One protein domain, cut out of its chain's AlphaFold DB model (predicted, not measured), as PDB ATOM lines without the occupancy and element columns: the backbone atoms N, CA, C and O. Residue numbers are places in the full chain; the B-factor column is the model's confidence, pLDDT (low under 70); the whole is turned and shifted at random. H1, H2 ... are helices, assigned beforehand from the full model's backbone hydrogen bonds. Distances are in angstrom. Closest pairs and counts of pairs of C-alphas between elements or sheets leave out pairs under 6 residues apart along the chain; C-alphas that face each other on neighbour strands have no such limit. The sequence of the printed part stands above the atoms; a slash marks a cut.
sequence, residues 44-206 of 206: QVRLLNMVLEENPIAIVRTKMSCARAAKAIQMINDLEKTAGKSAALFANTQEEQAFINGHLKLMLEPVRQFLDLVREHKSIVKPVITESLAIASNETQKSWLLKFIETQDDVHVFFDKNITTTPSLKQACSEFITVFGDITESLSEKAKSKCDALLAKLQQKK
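Overview. This is residues 44 to 206 of the 206 residues of an uncharacterized protein of candidate division TM6 bacterium GW2011_GWF2_38_10 (UniProt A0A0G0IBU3). Three long helices, H2, H3 and H8, run side by side as a bundle; the shorter H4, H5, H6 and H7 cover one side of it, and H1 and H9 meet at one end, from which residues 200 to 206 stick out. The printed part has 163 residues with nine named helices, H1 to H9 in chain order, and no named strand: all helix. The whole is compact, with a radius of gyration of the C-alphas of 16.8 A and spans of 50 by 44 by 26 A.

Along the chain. H2, residues 56 to 83, measures 41.1 A from C-alpha 56 at (117.923, 105.655, 153.468) to C-alpha 83 at (158.057, 113.207, 148.854). H8, residues 166 to 185, measures 28.1 A, H3, residues 93 to 108, 22.1 A, and H9, residues 189 to 204, 22.6 A. The shorter helices are H1, residues 44 to 54, H4, 112 to 119, H5, 122 to 132, H6, 144 to 148, and H7, 155 to 162.

Arrangement. H2 touches H8, opposite ways at a shallow tilt of 34.8 degrees, only just short of steep; their closest C-alphas, Ala 69 and Cys 173, are 4.8 A apart. H2, with residues 64 to 72 alone, touches H3 in a hairpin at 24 degrees. H8, the hub, also touches H3, H5 and H6, for instance C-alphas Ser 132 and Val 179, the closest of H5 and H8, at 5.5 A. H7 touches H3, H4 and H6. H9 touches H1, closest at C-alphas Ala 191 and Glu 53, 4.4 A. Every O i to N i+4 pair is within hydrogen-bond range in the helices other than H5, with 5 of 7.

Size, cuts and confidence. The farthest C-alphas, Ser 86 and Lys 190, are 50.2 A apart. The printed part has no cut; the link H5 to H6 is long. Mean pLDDT of the printed part is 84.1, with residues 85 to 86, 135 to 141 and 203 to 206 under 70.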
ATOM      1  N   GLN A  44     115.251 114.309 137.088       89.25
ATOM      2  CA  GLN A  44     115.627 112.990 137.588       89.25
ATOM      3  C   GLN A  44     115.921 112.991 139.097       89.25
ATOM      4  O   GLN A  44     115.717 111.965 139.746       89.25
ATOM      5  N   VAL A  45     116.291 114.137 139.687       85.00
ATOM      6  CA  VAL A  45     116.496 114.297 141.139       85.00
ATOM      7  C   VAL A  45     115.221 113.991 141.920       85.00
ATOM      8  O   VAL A  45     115.286 113.432 143.014       85.00
ATOM      9  N   ARG A  46     114.039 114.293 141.368       83.81
ATOM     10  CA  ARG A  46     112.763 113.965 142.023       83.81
ATOM     11  C   ARG A  46     112.557 112.454 142.128       83.81
ATOM     12  O   ARG A  46     112.135 111.968 143.174       83.81
ATOM     13  N   LEU A  47     112.866 111.722 141.056       82.44
ATOM     14  CA  LEU A  47     112.788 110.259 141.045       82.44
ATOM     15  C   LEU A  47     113.823 109.659 141.994       82.44
ATOM     16  O   LEU A  47     113.475 108.803 142.798       82.44
ATOM     17  N   LEU A  48     115.060 110.160 141.963       82.94
ATOM     18  CA  LEU A  48     116.108 109.750 142.893       82.94
ATOM     19  C   LEU A  48     115.675 109.957 144.353       82.94
ATOM     20  O   LEU A  48     115.829 109.061 145.173       82.94
ATOM     21  N   ASN A  49     115.052 111.089 144.675       82.31
ATOM     22  CA  ASN A  49     114.561 111.362 146.022       82.31
ATOM     23  C   ASN A  49     113.503 110.368 146.499       82.31
ATOM     24  O   ASN A  49     113.631 109.840 147.596       82.31
ATOM     25  N   MET A  50     112.507 110.044 145.670       82.25
ATOM     26  CA  MET A  50     111.507 109.025 146.027       82.25
ATOM     27  C   MET A  50     112.154 107.683 146.388       82.25
ATOM     28  O   MET A  50     111.693 106.969 147.272       82.25
ATOM     29  N   VAL A  51     113.242 107.351 145.707       78.38
ATOM     30  CA  VAL A  51     113.964 106.091 145.870       78.38
ATOM     31  C   VAL A  51     114.786 106.096 147.146       78.38
ATOM     32  O   VAL A  51     114.767 105.128 147.903       78.38
ATOM     33  N   LEU A  52     115.483 107.197 147.401       80.81
ATOM     34  CA  LEU A  52     116.298 107.362 148.593       80.81
ATOM     35  C   LEU A  52     115.448 107.555 149.860       80.81
ATOM     36  O   LEU A  52     115.872 107.164 150.945       80.81
ATOM     37  N   GLU A  53     114.220 108.066 149.736       83.00
ATOM     38  CA  GLU A  53     113.227 108.030 150.812       83.00
ATOM     39  C   GLU A  53     112.873 106.590 151.197       83.00
ATOM     40  O   GLU A  53     112.746 106.273 152.375       83.00
ATOM     41  N   GLU A  54     112.688 105.696 150.233       81.38
ATOM     42  CA  GLU A  54     112.406 104.286 150.522       81.38
ATOM     43  C   GLU A  54     113.666 103.516 150.947       81.38
ATOM     44  O   GLU A  54     113.571 102.478 151.604       81.38
ATOM     45  N   ASN A  55     114.849 104.044 150.628       76.25
ATOM     46  CA  ASN A  55     116.132 103.406 150.888       76.25
ATOM     47  C   ASN A  55     117.165 104.372 151.511       76.25
ATOM     48  O   ASN A  55     118.175 104.709 150.884       76.25
ATOM     49  N   PRO A  56     116.975 104.781 152.780       81.19
ATOM     50  CA  PRO A  56     117.923 105.655 153.468       81.19
ATOM     51  C   PRO A  56     119.298 105.001 153.696       81.19
ATOM     52  O   PRO A  56     120.290 105.708 153.877       81.19
ATOM     53  N   ILE A  57     119.407 103.661 153.657       81.69
ATOM     54  CA  ILE A  57     120.702 102.978 153.823       81.69
ATOM     55  C   ILE A  57     121.641 103.240 152.638       81.69
ATOM     56  O   ILE A  57     122.856 103.306 152.840       81.69
ATOM     57  N   ALA A  58     121.108 103.465 151.431       80.88
ATOM     58  CA  ALA A  58     121.908 103.861 150.274       80.88
ATOM     59  C   ALA A  58     122.675 105.168 150.542       80.88
ATOM     60  O   ALA A  58     123.878 105.228 150.311       80.88
ATOM     61  N   ILE A  59     122.025 106.169 151.145       81.94
ATOM     62  CA  ILE A  59     122.663 107.451 151.491       81.94
ATOM     63  C   ILE A  59     123.754 107.260 152.546       81.94
ATOM     64  O   ILE A  59     124.832 107.839 152.435       81.94
ATOM     65  N   VAL A  60     123.512 106.433 153.566       83.12
ATOM     66  CA  VAL A  60     124.521 106.143 154.599       83.12
ATOM     67  C   VAL A  60     125.764 105.497 153.981       83.12
ATOM     68  O   VAL A  60     126.886 105.917 154.263       83.12
ATOM     69  N   ARG A  61     125.571 104.509 153.104       83.62
ATOM     70  CA  ARG A  61     126.650 103.832 152.372       83.62
ATOM     71  C   ARG A  61     127.428 104.795 151.486       83.62
ATOM     72  O   ARG A  61     128.656 104.787 151.504       83.62
ATOM     73  N   THR A  62     126.720 105.672 150.788       83.56
ATOM     74  CA  THR A  62     127.306 106.751 150.003       83.56
ATOM     75  C   THR A  62     128.156 107.686 150.868       83.56
ATOM     76  O   THR A  62     129.318 107.921 150.545       83.56
ATOM     77  N   LYS A  63     127.652 108.139 152.025       84.06
ATOM     78  CA  LYS A  63     128.428 108.955 152.977       84.06
ATOM     79  C   LYS A  63     129.689 108.229 153.462       84.06
ATOM     80  O   LYS A  63     130.749 108.844 153.561       84.06
ATOM     81  N   MET A  64     129.608 106.921 153.719       85.69
ATOM     82  CA  MET A  64     130.780 106.110 154.075       85.69
ATOM     83  C   MET A  64     131.797 106.019 152.934       85.69
ATOM     84  O   MET A  64     132.994 106.143 153.185       85.69
ATOM     85  N   SER A  65     131.338 105.824 151.695       88.19
ATOM     86  CA  SER A  65     132.192 105.843 150.502       88.19
ATOM     87  C   SER A  65     132.903 107.192 150.360       88.19
ATOM     88  O   SER A  65     134.116 107.213 150.168       88.19
ATOM     89  N   CYS A  66     132.190 108.312 150.529       88.25
ATOM     90  CA  CYS A  66     132.777 109.655 150.479       88.25
ATOM     91  C   CYS A  66     133.819 109.879 151.577       88.25
ATOM     92  O   CYS A  66     134.884 110.420 151.301       88.25
ATOM     93  N   ALA A  67     133.559 109.426 152.807       86.25
ATOM     94  CA  ALA A  67     134.533 109.527 153.895       86.25
ATOM     95  C   ALA A  67     135.818 108.732 153.589       86.25
ATOM     96  O   ALA A  67     136.928 109.205 153.833       86.25
ATOM     97  N   ARG A  68     135.685 107.534 153.003       90.94
ATOM     98  CA  ARG A  68     136.831 106.711 152.582       90.94
ATOM     99  C   ARG A  68     137.594 107.339 151.411       90.94
ATOM    100  O   ARG A  68     138.821 107.333 151.434       90.94
ATOM    101  N   ALA A  69     136.885 107.926 150.446       90.75
ATOM    102  CA  ALA A  69     137.470 108.682 149.341       90.75
ATOM    103  C   ALA A  69     138.241 109.918 149.838       90.75
ATOM    104  O   ALA A  69     139.382 110.139 149.441       90.75
ATOM    105  N   ALA A  70     137.658 110.685 150.765       89.44
ATOM    106  CA  ALA A  70     138.295 111.862 151.351       89.44
ATOM    107  C   ALA A  70     139.579 111.485 152.101       89.44
ATOM    108  O   ALA A  70     140.609 112.137 151.939       89.44
ATOM    109  N   LYS A  71     139.553 110.374 152.849       90.56
ATOM    110  CA  LYS A  71     140.745 109.832 153.510       90.56
ATOM    111  C   LYS A  71     141.835 109.434 152.509       90.56
ATOM    112  O   LYS A  71     143.002 109.706 152.767       90.56
ATOM    113  N   ALA A  72     141.476 108.813 151.384       91.25
ATOM    114  CA  ALA A  72     142.440 108.471 150.338       91.25
ATOM    115  C   ALA A  72     143.092 109.731 149.740       91.25
ATOM    116  O   ALA A  72     144.313 109.795 149.645       91.25
ATOM    117  N   ILE A  73     142.303 110.769 149.431       91.12
ATOM    118  CA  ILE A  73     142.828 112.066 148.964       91.12
ATOM    119  C   ILE A  73     143.768 112.685 150.002       91.12
ATOM    120  O   ILE A  73     144.843 113.158 149.642       91.12
ATOM    121  N   GLN A  74     143.382 112.674 151.281       91.00
ATOM    122  CA  GLN A  74     144.222 113.190 152.357       91.00
ATOM    123  C   GLN A  74     145.566 112.453 152.416       91.00
ATOM    124  O   GLN A  74     146.606 113.101 152.435       91.00
ATOM    125  N   MET A  75     145.550 111.118 152.370       89.75
ATOM    126  CA  MET A  75     146.768 110.302 152.371       89.75
ATOM    127  C   MET A  75     147.660 110.593 151.162       89.75
ATOM    128  O   MET A  75     148.866 110.737 151.327       89.75
ATOM    129  N   ILE A  76     147.082 110.750 149.968       90.62
ATOM    130  CA  ILE A  76     147.828 111.139 148.763       90.62
ATOM    131  C   ILE A  76     148.471 112.519 148.946       90.62
ATOM    132  O   ILE A  76     149.655 112.678 148.677       90.62
ATOM    133  N   ASN A  77     147.721 113.505 149.446       90.31
ATOM    134  CA  ASN A  77     148.251 114.847 149.703       90.31
ATOM    135  C   ASN A  77     149.391 114.828 150.731       90.31
ATOM    136  O   ASN A  77     150.325 115.618 150.629       90.31
ATOM    137  N   ASP A  78     149.309 113.965 151.742       89.88
ATOM    138  CA  ASP A  78     150.355 113.840 152.754       89.88
ATOM    139  C   ASP A  78     151.605 113.154 152.178       89.88
ATOM    140  O   ASP A  78     152.709 113.652 152.391       89.88
ATOM    141  N   LEU A  79     151.444 112.114 151.350       88.69
ATOM    142  CA  LEU A  79     152.546 111.509 150.589       88.69
ATOM    143  C   LEU A  79     153.226 112.523 149.656       88.69
ATOM    144  O   LEU A  79     154.451 112.613 149.643       88.69
ATOM    145  N   GLU A  80     152.451 113.330 148.923       88.06
ATOM    146  CA  GLU A  80     152.962 114.394 148.043       88.06
ATOM    147  C   GLU A  80     153.780 115.443 148.816       88.06
ATOM    148  O   GLU A  80     154.819 115.907 148.337       88.06
ATOM    149  N   LYS A  81     153.355 115.806 150.035       87.12
ATOM    150  CA  LYS A  81     154.119 116.715 150.906       87.12
ATOM    151  C   LYS A  81     155.423 116.082 151.383       87.12
ATOM    152  O   LYS A  81     156.438 116.773 151.415       87.12
ATOM    153  N   THR A  82     155.397 114.806 151.769       84.44
ATOM    154  CA  THR A  82     156.573 114.092 152.291       84.44
ATOM    155  C   THR A  82     157.608 113.808 151.203       84.44
ATOM    156  O   THR A  82     158.800 113.946 151.457       84.44
ATOM    157  N   ALA A  83     157.173 113.457 149.991       81.00
ATOM    158  CA  ALA A  83     158.057 113.207 148.854       81.00
ATOM    159  C   ALA A  83     158.712 114.497 148.316       81.00
ATOM    160  O   ALA A  83     159.815 114.474 147.769       81.00
ATOM    161  N   GLY A  84     158.058 115.650 148.476       71.38
ATOM    162  CA  GLY A  84     158.494 116.889 147.835       71.38
ATOM    163  C   GLY A  84     158.273 116.862 146.316       71.38
ATOM    164  O   GLY A  84     157.824 115.876 145.740       71.38
ATOM    165  N   LYS A  85     158.572 117.973 145.630       60.06
ATOM    166  CA  LYS A  85     158.155 118.197 144.227       60.06
ATOM    167  C   LYS A  85     158.766 117.241 143.183       60.06
ATOM    168  O   LYS A  85     158.288 117.249 142.053       60.06
ATOM    169  N   SER A  86     159.788 116.456 143.533       56.12
ATOM    170  CA  SER A  86     160.557 115.655 142.566       56.12
ATOM    171  C   SER A  86     160.849 114.211 142.992       56.12
ATOM    172  O   SER A  86     161.508 113.506 142.230       56.12
ATOM    173  N   ALA A  87     160.407 113.752 144.168       71.25
ATOM    174  CA  ALA A  87     160.606 112.354 144.557       71.25
ATOM    175  C   ALA A  87     159.409 111.489 144.144       71.25
ATOM    176  O   ALA A  87     158.262 111.942 144.145       71.25
ATOM    177  N   ALA A  88     159.684 110.233 143.792       76.69
ATOM    178  CA  ALA A  88     158.639 109.246 143.560       76.69
ATOM    179  C   ALA A  88     157.837 109.021 144.854       76.69
ATOM    180  O   ALA A  88     158.421 108.881 145.928       76.69
ATOM    181  N   LEU A  89     156.502 108.981 144.748       83.88
ATOM    182  CA  LEU A  89     155.607 108.758 145.896       83.88
ATOM    183  C   LEU A  89     155.731 107.344 146.483       83.88
ATOM    184  O   LEU A  89     155.413 107.130 147.649       83.88
ATOM    185  N   PHE A  90     156.182 106.390 145.668       88.62
ATOM    186  CA  PHE A  90     156.314 104.974 145.997       88.62
ATOM    187  C   PHE A  90     157.678 104.465 145.535       88.62
ATOM    188  O   PHE A  90     158.234 104.989 144.564       88.62
ATOM    189  N   ALA A  91     158.213 103.432 146.196       86.00
ATOM    190  CA  ALA A  91     159.524 102.894 145.837       86.00
ATOM    191  C   ALA A  91     159.496 102.150 144.492       86.00
ATOM    192  O   ALA A  91     160.511 102.053 143.804       86.00
ATOM    193  N   ASN A  92     158.335 101.611 144.114       91.12
ATOM    194  CA  ASN A  92     158.126 100.886 142.867       91.12
ATOM    195  C   ASN A  92     156.640 100.889 142.460       91.12
ATOM    196  O   ASN A  92     155.751 101.231 143.240       91.12
ATOM    197  N   THR A  93     156.367 100.459 141.226       90.56
ATOM    198  CA  THR A  93     155.005 100.378 140.677       90.56
ATOM    199  C   THR A  93     154.108  99.403 141.443       90.56
ATOM    200  O   THR A  93     152.905  99.625 141.520       90.56
ATOM    201  N   GLN A  94     154.652  98.332 142.025       93.25
ATOM    202  CA  GLN A  94     153.851  97.340 142.749       93.25
ATOM    203  C   GLN A  94     153.264  97.921 144.043       93.25
ATOM    204  O   GLN A  94     152.098  97.672 144.348       93.25
ATOM    205  N   GLU A  95     154.041  98.722 144.773       93.00
ATOM    206  CA  GLU A  95     153.574  99.456 145.953       93.00
ATOM    207  C   GLU A  95     152.485 100.468 145.597       93.00
ATOM    208  O   GLU A  95     151.466 100.533 146.287       93.00
ATOM    209  N   GLU A  96     152.654 101.198 144.489       93.12
ATOM    210  CA  GLU A  96     151.627 102.115 143.992       93.12
ATOM    211  C   GLU A  96     150.327 101.363 143.657       93.12
ATOM    212  O   GLU A  96     149.253 101.756 144.110       93.12
ATOM    213  N   GLN A  97     150.403 100.235 142.939       93.94
ATOM    214  CA  GLN A  97     149.212  99.433 142.628       93.94
ATOM    215  C   GLN A  97     148.543  98.868 143.885       93.94
ATOM    216  O   GLN A  97     147.317  98.876 143.994       93.94
ATOM    217  N   ALA A  98     149.321  98.391 144.860       93.75
ATOM    218  CA  ALA A  98     148.780  97.880 146.118       93.75
ATOM    219  C   ALA A  98     148.057  98.980 146.912       93.75
ATOM    220  O   ALA A  98     146.960  98.747 147.432       93.75
ATOM    221  N   PHE A  99     148.636 100.185 146.957       94.06
ATOM    222  CA  PHE A  99     148.012 101.365 147.546       94.06
ATOM    223  C   PHE A  99     146.690 101.697 146.843       94.06
ATOM    224  O   PHE A  99     145.652 101.829 147.499       94.06
ATOM    225  N   ILE A 100     146.703 101.764 145.509       94.50
ATOM    226  CA  ILE A 100     145.525 102.110 144.714       94.50
ATOM    227  C   ILE A 100     144.394 101.104 144.921       94.50
ATOM    228  O   ILE A 100     143.291 101.495 145.314       94.50
ATOM    229  N   ASN A 101     144.672  99.814 144.742       94.19
ATOM    230  CA  ASN A 101     143.671  98.753 144.859       94.19
ATOM    231  C   ASN A 101     143.087  98.678 146.275       94.19
ATOM    232  O   ASN A 101     141.879  98.497 146.452       94.19
ATOM    233  N   GLY A 102     143.922  98.874 147.303       93.38
ATOM    234  CA  GLY A 102     143.468  98.939 148.691       93.38
ATOM    235  C   GLY A 102     142.455 100.063 148.917       93.38
ATOM    236  O   GLY A 102     141.398  99.845 149.519       93.38
ATOM    237  N   HIS A 103     142.732 101.255 148.387       93.38
ATOM    238  CA  HIS A 103     141.853 102.412 148.532       93.38
ATOM    239  C   HIS A 103     140.593 102.337 147.666       93.38
ATOM    240  O   HIS A 103     139.515 102.669 148.167       93.38
ATOM    241  N   LEU A 104     140.689 101.849 146.427       93.00
ATOM    242  CA  LEU A 104     139.530 101.613 145.561       93.00
ATOM    243  C   LEU A 104     138.567 100.619 146.194       93.00
ATOM    244  O   LEU A 104     137.382 100.922 146.338       93.00
ATOM    245  N   LYS A 105     139.073  99.472 146.657       92.19
ATOM    246  CA  LYS A 105     138.251  98.464 147.325       92.19
ATOM    247  C   LYS A 105     137.531  99.052 148.531       92.19
ATOM    248  O   LYS A 105     136.315  98.923 148.643       92.19
ATOM    249  N   LEU A 106     138.258  99.743 149.411       90.56
ATOM    250  CA  LEU A 106     137.657 100.375 150.583       90.56
ATOM    251  C   LEU A 106     136.599 101.407 150.186       90.56
ATOM    252  O   LEU A 106     135.520 101.408 150.774       90.56
ATOM    253  N   MET A 107     136.876 102.275 149.216       91.75
ATOM    254  CA  MET A 107     135.927 103.287 148.755       91.75
ATOM    255  C   MET A 107     134.655 102.653 148.183       91.75
ATOM    256  O   MET A 107     133.565 103.050 148.575       91.75
ATOM    257  N   LEU A 108     134.791 101.658 147.306       90.62
ATOM    258  CA  LEU A 108     133.687 101.081 146.539       90.62
ATOM    259  C   LEU A 108     132.828 100.105 147.345       90.62
ATOM    260  O   LEU A 108     131.620 100.062 147.129       90.62
ATOM    261  N   GLU A 109     133.405  99.371 148.300       89.50
ATOM    262  CA  GLU A 109     132.710  98.320 149.063       89.50
ATOM    263  C   GLU A 109     131.311  98.728 149.581       89.50
ATOM    264  O   GLU A 109     130.355  97.982 149.369       89.50
ATOM    265  N   PRO A 110     131.109  99.910 150.210       85.56
ATOM    266  CA  PRO A 110     129.798 100.296 150.731       85.56
ATOM    267  C   PRO A 110     128.746 100.495 149.637       85.56
ATOM    268  O   PRO A 110     127.557 100.302 149.890       85.56
ATOM    269  N   VAL A 111     129.168 100.916 148.446       86.62
ATOM    270  CA  VAL A 111     128.291 101.331 147.343       86.62
ATOM    271  C   VAL A 111     128.302 100.356 146.174       86.62
ATOM    272  O   VAL A 111     127.552 100.572 145.230       86.62
ATOM    273  N   ARG A 112     129.073  99.267 146.243       86.25
ATOM    274  CA  ARG A 112     129.259  98.296 145.160       86.25
ATOM    275  C   ARG A 112     127.936  97.850 144.535       86.25
ATOM    276  O   ARG A 112     127.640  98.169 143.392       86.25
ATOM    277  N   GLN A 113     127.092  97.212 145.347       79.94
ATOM    278  CA  GLN A 113     125.778  96.723 144.918       79.94
ATOM    279  C   GLN A 113     124.887  97.849 144.390       79.94
ATOM    280  O   GLN A 113     124.141  97.655 143.439       79.94
ATOM    281  N   PHE A 114     124.952  99.033 145.007       79.12
ATOM    282  CA  PHE A 114     124.180 100.186 144.554       79.12
ATOM    283  C   PHE A 114     124.626 100.629 143.157       79.12
ATOM    284  O   PHE A 114     123.774 100.824 142.299       79.12
ATOM    285  N   LEU A 115     125.938 100.730 142.923       82.81
ATOM    286  CA  LEU A 115     126.532 101.107 141.642       82.81
ATOM    287  C   LEU A 115     126.195 100.107 140.528       82.81
ATOM    288  O   LEU A 115     125.835 100.521 139.426       82.81
ATOM    289  N   ASP A 116     126.221  98.810 140.825       79.19
ATOM    290  CA  ASP A 116     125.833  97.786 139.853       79.19
ATOM    291  C   ASP A 116     124.346  97.870 139.477       79.19
ATOM    292  O   ASP A 116     124.006  97.756 138.303       79.19
ATOM    293  N   LEU A 117     123.461  98.175 140.432       77.50
ATOM    294  CA  LEU A 117     122.020  98.318 140.173       77.50
ATOM    295  C   LEU A 117     121.668  99.596 139.416       77.50
ATOM    296  O   LEU A 117     120.827  99.586 138.519       77.50
ATOM    297  N   VAL A 118     122.283 100.729 139.767       76.44
ATOM    298  CA  VAL A 118     121.965 102.006 139.106       76.44
ATOM    299  C   VAL A 118     122.377 102.024 137.636       76.44
ATOM    300  O   VAL A 118     121.815 102.800 136.862       76.44
ATOM    301  N   ARG A 119     123.287 101.133 137.226       76.62
ATOM    302  CA  ARG A 119     123.645 100.891 135.824       76.62
ATOM    303  C   ARG A 119     122.442 100.471 134.977       76.62
ATOM    304  O   ARG A 119     122.262 100.989 133.874       76.62
ATOM    305  N   GLU A 120     121.562  99.620 135.507       80.75
ATOM    306  CA  GLU A 120     120.309  99.210 134.843       80.75
ATOM    307  C   GLU A 120     119.338 100.388 134.648       80.75
ATOM    308  O   GLU A 120     118.393 100.340 133.856       80.75
ATOM    309  N   HIS A 121     119.591 101.488 135.352       82.06
ATOM    310  CA  HIS A 121     118.783 102.695 135.361       82.06
ATOM    311  C   HIS A 121     119.564 103.926 134.888       82.06
ATOM    312  O   HIS A 121     119.288 105.056 135.306       82.06
ATOM    313  N   LYS A 122     120.514 103.728 133.965       82.69
ATOM    314  CA  LYS A 122     121.381 104.794 133.443       82.69
ATOM    315  C   LYS A 122     120.639 106.021 132.906       82.69
ATOM    316  O   LYS A 122     121.160 107.123 133.014       82.69
ATOM    317  N   SER A 123     119.409 105.882 132.404       81.81
ATOM    318  CA  SER A 123     118.583 107.017 131.948       81.81
ATOM    319  C   SER A 123     118.188 107.993 133.066       81.81
ATOM    320  O   SER A 123     117.897 109.155 132.786       81.81
ATOM    321  N   ILE A 124     118.189 107.539 134.321       80.81
ATOM    322  CA  ILE A 124     117.911 108.354 135.510       80.81
ATOM    323  C   ILE A 124     119.219 108.879 136.102       80.81
ATOM    324  O   ILE A 124     119.308 110.044 136.472       80.81
ATOM    325  N   VAL A 125     120.243 108.030 136.166       83.50
ATOM    326  CA  VAL A 125     121.484 108.317 136.899       83.50
ATOM    327  C   VAL A 125     122.457 109.173 136.081       83.50
ATOM    328  O   VAL A 125     123.110 110.058 136.628       83.50
ATOM    329  N   LYS A 126     122.508 108.992 134.756       87.19
ATOM    330  CA  LYS A 126     123.397 109.755 133.867       87.19
ATOM    331  C   LYS A 126     123.127 111.267 133.884       87.19
ATOM    332  O   LYS A 126     124.102 112.007 134.006       87.19
ATOM    333  N   PRO A 127     121.870 111.759 133.811       87.31
ATOM    334  CA  PRO A 127     121.586 113.191 133.940       87.31
ATOM    335  C   PRO A 127     122.025 113.776 135.285       87.31
ATOM    336  O   PRO A 127     122.603 114.856 135.307       87.31
ATOM    337  N   VAL A 128     121.830 113.032 136.381       88.44
ATOM    338  CA  VAL A 128     122.232 113.447 137.737       88.44
ATOM    339  C   VAL A 128     123.752 113.600 137.830       88.44
ATOM    340  O   VAL A 128     124.237 114.636 138.279       88.44
ATOM    341  N   ILE A 129     124.512 112.606 137.354       88.50
ATOM    342  CA  ILE A 129     125.983 112.665 137.343       88.50
ATOM    343  C   ILE A 129     126.475 113.801 136.435       88.50
ATOM    344  O   ILE A 129     127.385 114.540 136.799       88.50
ATOM    345  N   THR A 130     125.862 113.963 135.261       88.00
ATOM    346  CA  THR A 130     126.261 114.982 134.277       88.00
ATOM    347  C   THR A 130     126.037 116.398 134.806       88.00
ATOM    348  O   THR A 130     126.908 117.253 134.653       88.00
ATOM    349  N   GLU A 131     124.892 116.648 135.450       87.25
ATOM    350  CA  GLU A 131     124.605 117.935 136.084       87.25
ATOM    351  C   GLU A 131     125.561 118.205 137.250       87.25
ATOM    352  O   GLU A 131     126.104 119.308 137.349       87.25
ATOM    353  N   SER A 132     125.801 117.204 138.103       86.75
ATOM    354  CA  SER A 132     126.714 117.335 139.243       86.75
ATOM    355  C   SER A 132     128.108 117.765 138.798       86.75
ATOM    356  O   SER A 132     128.615 118.798 139.236       86.75
ATOM    357  N   LEU A 133     128.665 117.070 137.810       84.50
ATOM    358  CA  LEU A 133     129.998 117.360 137.292       84.50
ATOM    359  C   LEU A 133     130.061 118.616 136.398       84.50
ATOM    360  O   LEU A 133     131.139 118.960 135.932       84.50
ATOM    361  N   ALA A 134     128.937 119.315 136.172       71.62
ATOM    362  CA  ALA A 134     128.848 120.570 135.409       71.62
ATOM    363  C   ALA A 134     129.555 120.519 134.046       71.62
ATOM    364  O   ALA A 134     130.218 121.470 133.632       71.62
ATOM    365  N   ILE A 135     129.448 119.389 133.351       58.81
ATOM    366  CA  ILE A 135     130.337 119.146 132.230       58.81
ATOM    367  C   ILE A 135     129.863 119.884 130.976       58.81
ATOM    368  O   ILE A 135     128.940 119.453 130.283       58.81
ATOM    369  N   ALA A 136     130.577 120.953 130.630       44.81
ATOM    370  CA  ALA A 136     130.553 121.546 129.302       44.81
ATOM    371  C   ALA A 136     131.197 120.572 128.296       44.81
ATOM    372  O   ALA A 136     132.410 120.578 128.130       44.81
ATOM    373  N   SER A 137     130.381 119.688 127.708       49.00
ATOM    374  CA  SER A 137     130.571 118.825 126.514       49.00
ATOM    375  C   SER A 137     131.856 117.985 126.310       49.00
ATOM    376  O   SER A 137     131.774 116.998 125.586       49.00
ATOM    377  N   ASN A 138     132.996 118.273 126.945       51.91
ATOM    378  CA  ASN A 138     134.286 117.599 126.732       51.91
ATOM    379  C   ASN A 138     134.828 116.854 127.968       51.91
ATOM    380  O   ASN A 138     135.661 115.962 127.817       51.91
ATOM    381  N   GLU A 139     134.362 117.141 129.188       51.72
ATOM    382  CA  GLU A 139     134.829 116.427 130.397       51.72
ATOM    383  C   GLU A 139     134.049 115.131 130.687       51.72
ATOM    384  O   GLU A 139     134.438 114.334 131.539       51.72
ATOM    385  N   THR A 140     132.969 114.857 129.944       55.94
ATOM    386  CA  THR A 140     132.075 113.702 130.138       55.94
ATOM    387  C   THR A 140     132.817 112.432 129.760       55.94
ATOM    388  O   THR A 140     132.571 111.373 130.329       55.94
ATOM    389  N   GLN A 141     133.809 112.565 128.875       58.97
ATOM    390  CA  GLN A 141     134.771 111.527 128.525       58.97
ATOM    391  C   GLN A 141     135.833 111.270 129.603       58.97
ATOM    392  O   GLN A 141     136.611 110.329 129.464       58.97
ATOM    393  N   LYS A 142     135.914 112.075 130.667       71.56
ATOM    394  CA  LYS A 142     136.880 111.888 131.763       71.56
ATOM    395  C   LYS A 142     136.257 111.299 133.027       71.56
ATOM    396  O   LYS A 142     137.006 110.772 133.838       71.56
ATOM    397  N   SER A 143     134.931 111.332 133.161       87.12
ATOM    398  CA  SER A 143     134.228 110.791 134.328       87.12
ATOM    399  C   SER A 143     134.331 109.265 134.402       87.12
ATOM    400  O   SER A 143     133.973 108.552 133.461       87.12
ATOM    401  N   TRP A 144     134.797 108.762 135.541       91.06
ATOM    402  CA  TRP A 144     134.862 107.337 135.844       91.06
ATOM    403  C   TRP A 144     133.473 106.743 136.053       91.06
ATOM    404  O   TRP A 144     133.200 105.661 135.540       91.06
ATOM    405  N   LEU A 145     132.572 107.458 136.734       89.75
ATOM    406  CA  LEU A 145     131.199 107.006 136.967       89.75
ATOM    407  C   LEU A 145     130.394 106.942 135.666       89.75
ATOM    408  O   LEU A 145     129.691 105.960 135.441       89.75
ATOM    409  N   LEU A 146     130.516 107.944 134.787       89.06
ATOM    410  CA  LEU A 146     129.835 107.935 133.489       89.06
ATOM    411  C   LEU A 146     130.368 106.842 132.567       89.06
ATOM    412  O   LEU A 146     129.580 106.210 131.870       89.06
ATOM    413  N   LYS A 147     131.681 106.590 132.566       90.19
ATOM    414  CA  LYS A 147     132.242 105.456 131.823       90.19
ATOM    415  C   LYS A 147     131.729 104.138 132.382       90.19
ATOM    416  O   LYS A 147     131.244 103.310 131.619       90.19
ATOM    417  N   PHE A 148     131.783 103.975 133.701       91.00
ATOM    418  CA  PHE A 148     131.358 102.764 134.389       91.00
ATOM    419  C   PHE A 148     129.920 102.366 134.028       91.00
ATOM    420  O   PHE A 148     129.697 101.228 133.612       91.00
ATOM    421  N   ILE A 149     128.962 103.302 134.098       89.19
ATOM    422  CA  ILE A 149     127.543 103.010 133.815       89.19
ATOM    423  C   ILE A 149     127.261 102.621 132.352       89.19
ATOM    424  O   ILE A 149     126.169 102.137 132.053       89.19
ATOM    425  N   GLU A 150     128.208 102.842 131.435       88.12
ATOM    426  CA  GLU A 150     128.105 102.427 130.030       88.12
ATOM    427  C   GLU A 150     128.795 101.075 129.759       88.12
ATOM    428  O   GLU A 150     128.656 100.531 128.664       88.12
ATOM    429  N   THR A 151     129.505 100.504 130.737       88.25
ATOM    430  CA  THR A 151     130.177  99.196 130.612       88.25
ATOM    431  C   THR A 151     129.336  98.041 131.158       88.25
ATOM    432  O   THR A 151     128.339  98.252 131.845       88.25
ATOM    433  N   GLN A 152     129.762  96.802 130.887       84.56
ATOM    434  CA  GLN A 152     129.194  95.574 131.471       84.56
ATOM    435  C   GLN A 152     130.058  94.990 132.607       84.56
ATOM    436  O   GLN A 152     129.650  94.036 133.258       84.56
ATOM    437  N   ASP A 153     131.230  95.572 132.872       87.50
ATOM    438  CA  ASP A 153     132.177  95.079 133.881       87.50
ATOM    439  C   ASP A 153     131.649  95.341 135.299       87.50
ATOM    440  O   ASP A 153     131.129  96.425 135.551       87.50
ATOM    441  N   ASP A 154     131.801  94.410 136.247       88.12
ATOM    442  CA  ASP A 154     131.537  94.667 137.679       88.12
ATOM    443  C   ASP A 154     132.293  95.921 138.153       88.12
ATOM    444  O   ASP A 154     133.381  96.222 137.660       88.12
ATOM    445  N   VAL A 155     131.725  96.670 139.101       88.88
ATOM    446  CA  VAL A 155     132.324  97.928 139.570       88.88
ATOM    447  C   VAL A 155     133.771  97.794 140.046       88.88
ATOM    448  O   VAL A 155     134.576  98.665 139.733       88.88
ATOM    449  N   HIS A 156     134.160  96.713 140.722       89.00
ATOM    450  CA  HIS A 156     135.565  96.528 141.088       89.00
ATOM    451  C   HIS A 156     136.421  96.254 139.858       89.00
ATOM    452  O   HIS A 156     137.448  96.896 139.676       89.00
ATOM    453  N   VAL A 157     135.956  95.379 138.963       90.56
ATOM    454  CA  VAL A 157     136.677  95.040 137.727       90.56
ATOM    455  C   VAL A 157     136.911  96.281 136.867       90.56
ATOM    456  O   VAL A 157     138.021  96.497 136.381       90.56
ATOM    457  N   PHE A 158     135.890  97.124 136.704       93.75
ATOM    458  CA  PHE A 158     136.010  98.359 135.942       93.75
ATOM    459  C   PHE A 158     137.013  99.320 136.590       93.75
ATOM    460  O   PHE A 158     137.908  99.811 135.904       93.75
ATOM    461  N   PHE A 159     136.877  99.604 137.889       93.50
ATOM    462  CA  PHE A 159     137.728 100.589 138.555       93.50
ATOM    463  C   PHE A 159     139.182 100.102 138.652       93.50
ATOM    464  O   PHE A 159     140.074 100.864 138.292       93.50
ATOM    465  N   ASP A 160     139.423  98.836 139.003       92.06
ATOM    466  CA  ASP A 160     140.772  98.256 139.106       92.06
ATOM    467  C   ASP A 160     141.502  98.256 137.751       92.06
ATOM    468  O   ASP A 160     142.697  98.530 137.669       92.06
ATOM    469  N   LYS A 161     140.783  97.998 136.648       92.56
ATOM    470  CA  LYS A 161     141.364  98.011 135.294       92.56
ATOM    471  C   LYS A 161     141.730  99.416 134.810       92.56
ATOM    472  O   LYS A 161     142.645  99.568 134.004       92.56
ATOM    473  N   ASN A 162     140.968 100.426 135.222       93.12
ATOM    474  CA  ASN A 162     141.024 101.760 134.625       93.12
ATOM    475  C   ASN A 162     141.737 102.801 135.499       93.12
ATOM    476  O   ASN A 162     142.212 103.810 134.976       93.12
ATOM    477  N   ILE A 163     141.823 102.573 136.807       93.94
ATOM    478  CA  ILE A 163     142.469 103.468 137.767       93.94
ATOM    479  C   ILE A 163     143.747 102.790 138.234       93.94
ATOM    480  O   ILE A 163     143.758 102.028 139.191       93.94
ATOM    481  N   THR A 164     144.830 103.077 137.524       92.50
ATOM    482  CA  THR A 164     146.131 102.422 137.714       92.50
ATOM    483  C   THR A 164     147.213 103.387 138.185       92.50
ATOM    484  O   THR A 164     148.366 103.001 138.317       92.50
ATOM    485  N   THR A 165     146.880 104.655 138.435       91.75
ATOM    486  CA  THR A 165     147.843 105.661 138.910       91.75
ATOM    487  C   THR A 165     147.282 106.466 140.074       91.75
ATOM    488  O   THR A 165     146.071 106.701 140.161       91.75
ATOM    489  N   THR A 166     148.157 106.963 140.943       92.00
ATOM    490  CA  THR A 166     147.759 107.801 142.083       92.00
ATOM    491  C   THR A 166     146.959 109.048 141.666       92.00
ATOM    492  O   THR A 166     145.922 109.319 142.282       92.00
ATOM    493  N   PRO A 167     147.319 109.773 140.583       90.69
ATOM    494  CA  PRO A 167     146.490 110.863 140.066       90.69
ATOM    495  C   PRO A 167     145.094 110.410 139.619       90.69
ATOM    496  O   PRO A 167     144.110 111.083 139.929       90.69
ATOM    497  N   SER A 168     144.978 109.256 138.946       91.69
ATOM    498  CA  SER A 168     143.670 108.721 138.534       91.69
ATOM    499  C   SER A 168     142.795 108.336 139.730       91.69
ATOM    500  O   SER A 168     141.595 108.614 139.718       91.69
ATOM    501  N   LEU A 169     143.394 107.793 140.798       93.44
ATOM    502  CA  LEU A 169     142.695 107.504 142.050       93.44
ATOM    503  C   LEU A 169     142.191 108.793 142.701       93.44
ATOM    504  O   LEU A 169     141.018 108.890 143.053       93.44
ATOM    505  N   LYS A 170     143.055 109.808 142.815       90.38
ATOM    506  CA  LYS A 170     142.703 111.120 143.379       90.38
ATOM    507  C   LYS A 170     141.547 111.769 142.610       90.38
ATOM    508  O   LYS A 170     140.623 112.307 143.224       90.38
ATOM    509  N   GLN A 171     141.565 111.672 141.278       90.00
ATOM    510  CA  GLN A 171     140.480 112.137 140.415       90.00
ATOM    511  C   GLN A 171     139.181 111.357 140.669       90.00
ATOM    512  O   GLN A 171     138.137 111.977 140.857       90.00
ATOM    513  N   ALA A 172     139.234 110.024 140.725       91.31
ATOM    514  CA  ALA A 172     138.063 109.189 140.991       91.31
ATOM    515  C   ALA A 172     137.449 109.456 142.369       91.31
ATOM    516  O   ALA A 172     136.232 109.590 142.487       91.31
ATOM    517  N   CYS A 173     138.276 109.609 143.406       92.00
ATOM    518  CA  CYS A 173     137.815 109.992 144.736       92.00
ATOM    519  C   CYS A 173     137.139 111.372 144.725       92.00
ATOM    520  O   CYS A 173     136.081 111.535 145.330       92.00
ATOM    521  N   SER A 174     137.714 112.346 144.016       89.44
ATOM    522  CA  SER A 174     137.153 113.700 143.894       89.44
ATOM    523  C   SER A 174     135.801 113.693 143.181       89.44
ATOM    524  O   SER A 174     134.846 114.325 143.631       89.44
ATOM    525  N   GLU A 175     135.698 112.923 142.098       89.00
ATOM    526  CA  GLU A 175     134.457 112.722 141.358       89.00
ATOM    527  C   GLU A 175     133.378 112.083 142.240       89.00
ATOM    528  O   GLU A 175     132.259 112.588 142.302       89.00
ATOM    529  N   PHE A 176     133.723 111.021 142.978       89.31
ATOM    530  CA  PHE A 176     132.814 110.372 143.924       89.31
ATOM    531  C   PHE A 176     132.291 111.358 144.962       89.31
ATOM    532  O   PHE A 176     131.083 111.441 145.169       89.31
ATOM    533  N   ILE A 177     133.184 112.112 145.606       89.25
ATOM    534  CA  ILE A 177     132.790 113.072 146.640       89.25
ATOM    535  C   ILE A 177     131.885 114.156 146.051       89.25
ATOM    536  O   ILE A 177     130.893 114.505 146.684       89.25
ATOM    537  N   THR A 178     132.182 114.639 144.844       87.19
ATOM    538  CA  THR A 178     131.375 115.658 144.158       87.19
ATOM    539  C   THR A 178     129.971 115.136 143.862       87.19
ATOM    540  O   THR A 178     128.991 115.679 144.369       87.19
ATOM    541  N   VAL A 179     129.866 114.024 143.127       88.25
ATOM    542  CA  VAL A 179     128.577 113.445 142.710       88.25
ATOM    543  C   VAL A 179     127.702 113.112 143.902       88.25
ATOM    544  O   VAL A 179     126.521 113.452 143.956       88.25
ATOM    545  N   PHE A 180     128.278 112.437 144.885       87.81
ATOM    546  CA  PHE A 180     127.521 111.995 146.037       87.81
ATOM    547  C   PHE A 180     127.275 113.101 147.065       87.81
ATOM    548  O   PHE A 180     126.260 113.052 147.768       87.81
ATOM    549  N   GLY A 181     128.156 114.098 147.138       86.31
ATOM    550  CA  GLY A 181     127.935 115.331 147.888       86.31
ATOM    551  C   GLY A 181     126.729 116.089 147.343       86.31
ATOM    552  O   GLY A 181     125.796 116.357 148.095       86.31
ATOM    553  N   ASP A 182     126.683 116.306 146.031       87.81
ATOM    554  CA  ASP A 182     125.569 116.972 145.352       87.81
ATOM    555  C   ASP A 182     124.252 116.203 145.512       87.81
ATOM    556  O   ASP A 182     123.213 116.792 145.812       87.81
ATOM    557  N   ILE A 183     124.273 114.868 145.384       88.00
ATOM    558  CA  ILE A 183     123.092 114.028 145.649       88.00
ATOM    559  C   ILE A 183     122.607 114.206 147.092       88.00
ATOM    560  O   ILE A 183     121.403 114.309 147.321       88.00
ATOM    561  N   THR A 184     123.530 114.252 148.056       85.44
ATOM    562  CA  THR A 184     123.206 114.425 149.480       85.44
ATOM    563  C   THR A 184     122.619 115.809 149.762       85.44
ATOM    564  O   THR A 184     121.655 115.931 150.520       85.44
ATOM    565  N   GLU A 185     123.153 116.851 149.128       87.88
ATOM    566  CA  GLU A 185     122.638 118.218 149.246       87.88
ATOM    567  C   GLU A 185     121.245 118.357 148.607       87.88
ATOM    568  O   GLU A 185     120.374 119.084 149.089       87.88
ATOM    569  N   SER A 186     120.996 117.571 147.559       89.19
ATOM    570  CA  SER A 186     119.748 117.557 146.784       89.19
ATOM    571  C   SER A 186     118.641 116.688 147.375       89.19
ATOM    572  O   SER A 186     117.599 116.491 146.739       89.19
ATOM    573  N   LEU A 187     118.847 116.146 148.576       87.25
ATOM    574  CA  LEU A 187     117.841 115.342 149.253       87.25
ATOM    575  C   LEU A 187     116.614 116.177 149.637       87.25
ATOM    576  O   LEU A 187     116.725 117.312 150.100       87.25
ATOM    577  N   SER A 188     115.432 115.578 149.499       88.88
ATOM    578  CA  SER A 188     114.186 116.093 150.052       88.88
ATOM    579  C   SER A 188     114.270 116.087 151.579       88.88
ATOM    580  O   SER A 188     114.938 115.238 152.172       88.88
ATOM    581  N   GLU A 189     113.542 116.987 152.239       90.12
ATOM    582  CA  GLU A 189     113.476 117.020 153.710       90.12
ATOM    583  C   GLU A 189     113.045 115.668 154.300       90.12
ATOM    584  O   GLU A 189     113.565 115.208 155.316       90.12
ATOM    585  N   LYS A 190     112.152 114.962 153.601       87.25
ATOM    586  CA  LYS A 190     111.706 113.622 153.983       87.25
ATOM    587  C   LYS A 190     112.814 112.573 153.840       87.25
ATOM    588  O   LYS A 190     112.956 111.730 154.727       87.25
ATOM    589  N   ALA A 191     113.609 112.619 152.769       83.69
ATOM    590  CA  ALA A 191     114.763 111.736 152.595       83.69
ATOM    591  C   ALA A 191     115.838 112.003 153.660       83.69
ATOM    592  O   ALA A 191     116.335 111.054 154.271       83.69
ATOM    593  N   LYS A 192     116.143 113.282 153.932       86.31
ATOM    594  CA  LYS A 192     117.077 113.708 154.989       86.31
ATOM    595  C   LYS A 192     116.640 113.176 156.352       86.31
ATOM    596  O   LYS A 192     117.383 112.425 156.977       86.31
ATOM    597  N   SER A 193     115.388 113.430 156.741       87.69
ATOM    598  CA  SER A 193     114.824 112.961 158.011       87.69
ATOM    599  C   SER A 193     114.898 111.436 158.173       87.69
ATOM    600  O   SER A 193     115.331 110.937 159.215       87.69
ATOM    601  N   LYS A 194     114.548 110.666 157.131       84.31
ATOM    602  CA  LYS A 194     114.665 109.198 157.161       84.31
ATOM    603  C   LYS A 194     116.118 108.727 157.306       84.31
ATOM    604  O   LYS A 194     116.365 107.728 157.984       84.31
ATOM    605  N   CYS A 195     117.072 109.431 156.698       81.75
ATOM    606  CA  CYS A 195     118.496 109.136 156.852       81.75
ATOM    607  C   CYS A 195     118.995 109.426 158.257       81.75
ATOM    608  O   CYS A 195     119.659 108.576 158.843       81.75
ATOM    609  N   ASP A 196     118.649 110.582 158.811       82.38
ATOM    610  CA  ASP A 196     119.072 110.975 160.153       82.38
ATOM    611  C   ASP A 196     118.485 110.029 161.208       82.38
ATOM    612  O   ASP A 196     119.198 109.572 162.103       82.38
ATOM    613  N   ALA A 197     117.225 109.612 161.038       83.88
ATOM    614  CA  ALA A 197     116.601 108.595 161.879       83.88
ATOM    615  C   ALA A 197     117.325 107.237 161.800       83.88
ATOM    616  O   ALA A 197     117.495 106.558 162.816       83.88
ATOM    617  N   LEU A 198     117.762 106.819 160.607       83.06
ATOM    618  CA  LEU A 198     118.544 105.591 160.441       83.06
ATOM    619  C   LEU A 198     119.936 105.718 161.077       83.06
ATOM    620  O   LEU A 198     120.378 104.796 161.760       83.06
ATOM    621  N   LEU A 199     120.609 106.853 160.889       77.88
ATOM    622  CA  LEU A 199     121.912 107.133 161.490       77.88
ATOM    623  C   LEU A 199     121.844 107.096 163.018       77.88
ATOM    624  O   LEU A 199     122.671 106.429 163.638       77.88
ATOM    625  N   ALA A 200     120.829 107.723 163.616       77.81
ATOM    626  CA  ALA A 200     120.597 107.679 165.056       77.81
ATOM    627  C   ALA A 200     120.417 106.235 165.559       77.81
ATOM    628  O   ALA A 200     121.068 105.826 166.519       77.81
ATOM    629  N   LYS A 201     119.619 105.415 164.859       78.94
ATOM    630  CA  LYS A 201     119.437 103.989 165.193       78.94
ATOM    631  C   LYS A 201     120.740 103.190 165.113       78.94
ATOM    632  O   LYS A 201     120.996 102.345 165.968       78.94
ATOM    633  N   LEU A 202     121.563 103.434 164.092       73.56
ATOM    634  CA  LEU A 202     122.854 102.758 163.928       73.56
ATOM    635  C   LEU A 202     123.869 103.168 165.004       73.56
ATOM    636  O   LEU A 202     124.726 102.367 165.365       73.56
ATOM    637  N   GLN A 203     123.775 104.391 165.527       67.94
ATOM    638  CA  GLN A 203     124.632 104.876 166.611       67.94
ATOM    639  C   GLN A 203     124.225 104.330 167.987       67.94
ATOM    640  O   GLN A 203     125.094 104.174 168.841       67.94
ATOM    641  N   GLN A 204     122.940 104.021 168.184       68.19
ATOM    642  CA  GLN A 204     122.392 103.467 169.430       68.19
ATOM    643  C   GLN A 204     122.601 101.953 169.585       68.19
ATOM    644  O   GLN A 204     122.543 101.456 170.700       68.19
ATOM    645  N   LYS A 205     122.865 101.209 168.501       55.38
ATOM    646  CA  LYS A 205     123.177  99.762 168.538       55.38
ATOM    647  C   LYS A 205     124.634  99.447 168.942       55.38
ATOM    648  O   LYS A 205     125.209  98.479 168.447       55.38
ATOM    649  N   LYS A 206     125.242 100.284 169.780       42.94
ATOM    650  CA  LYS A 206     126.545 100.012 170.407       42.94
ATOM    651  C   LYS A 206     126.350  99.342 171.755       42.94
ATOM    652  O   LYS A 206     127.275  98.598 172.131       42.94
TER     653      LYS A 206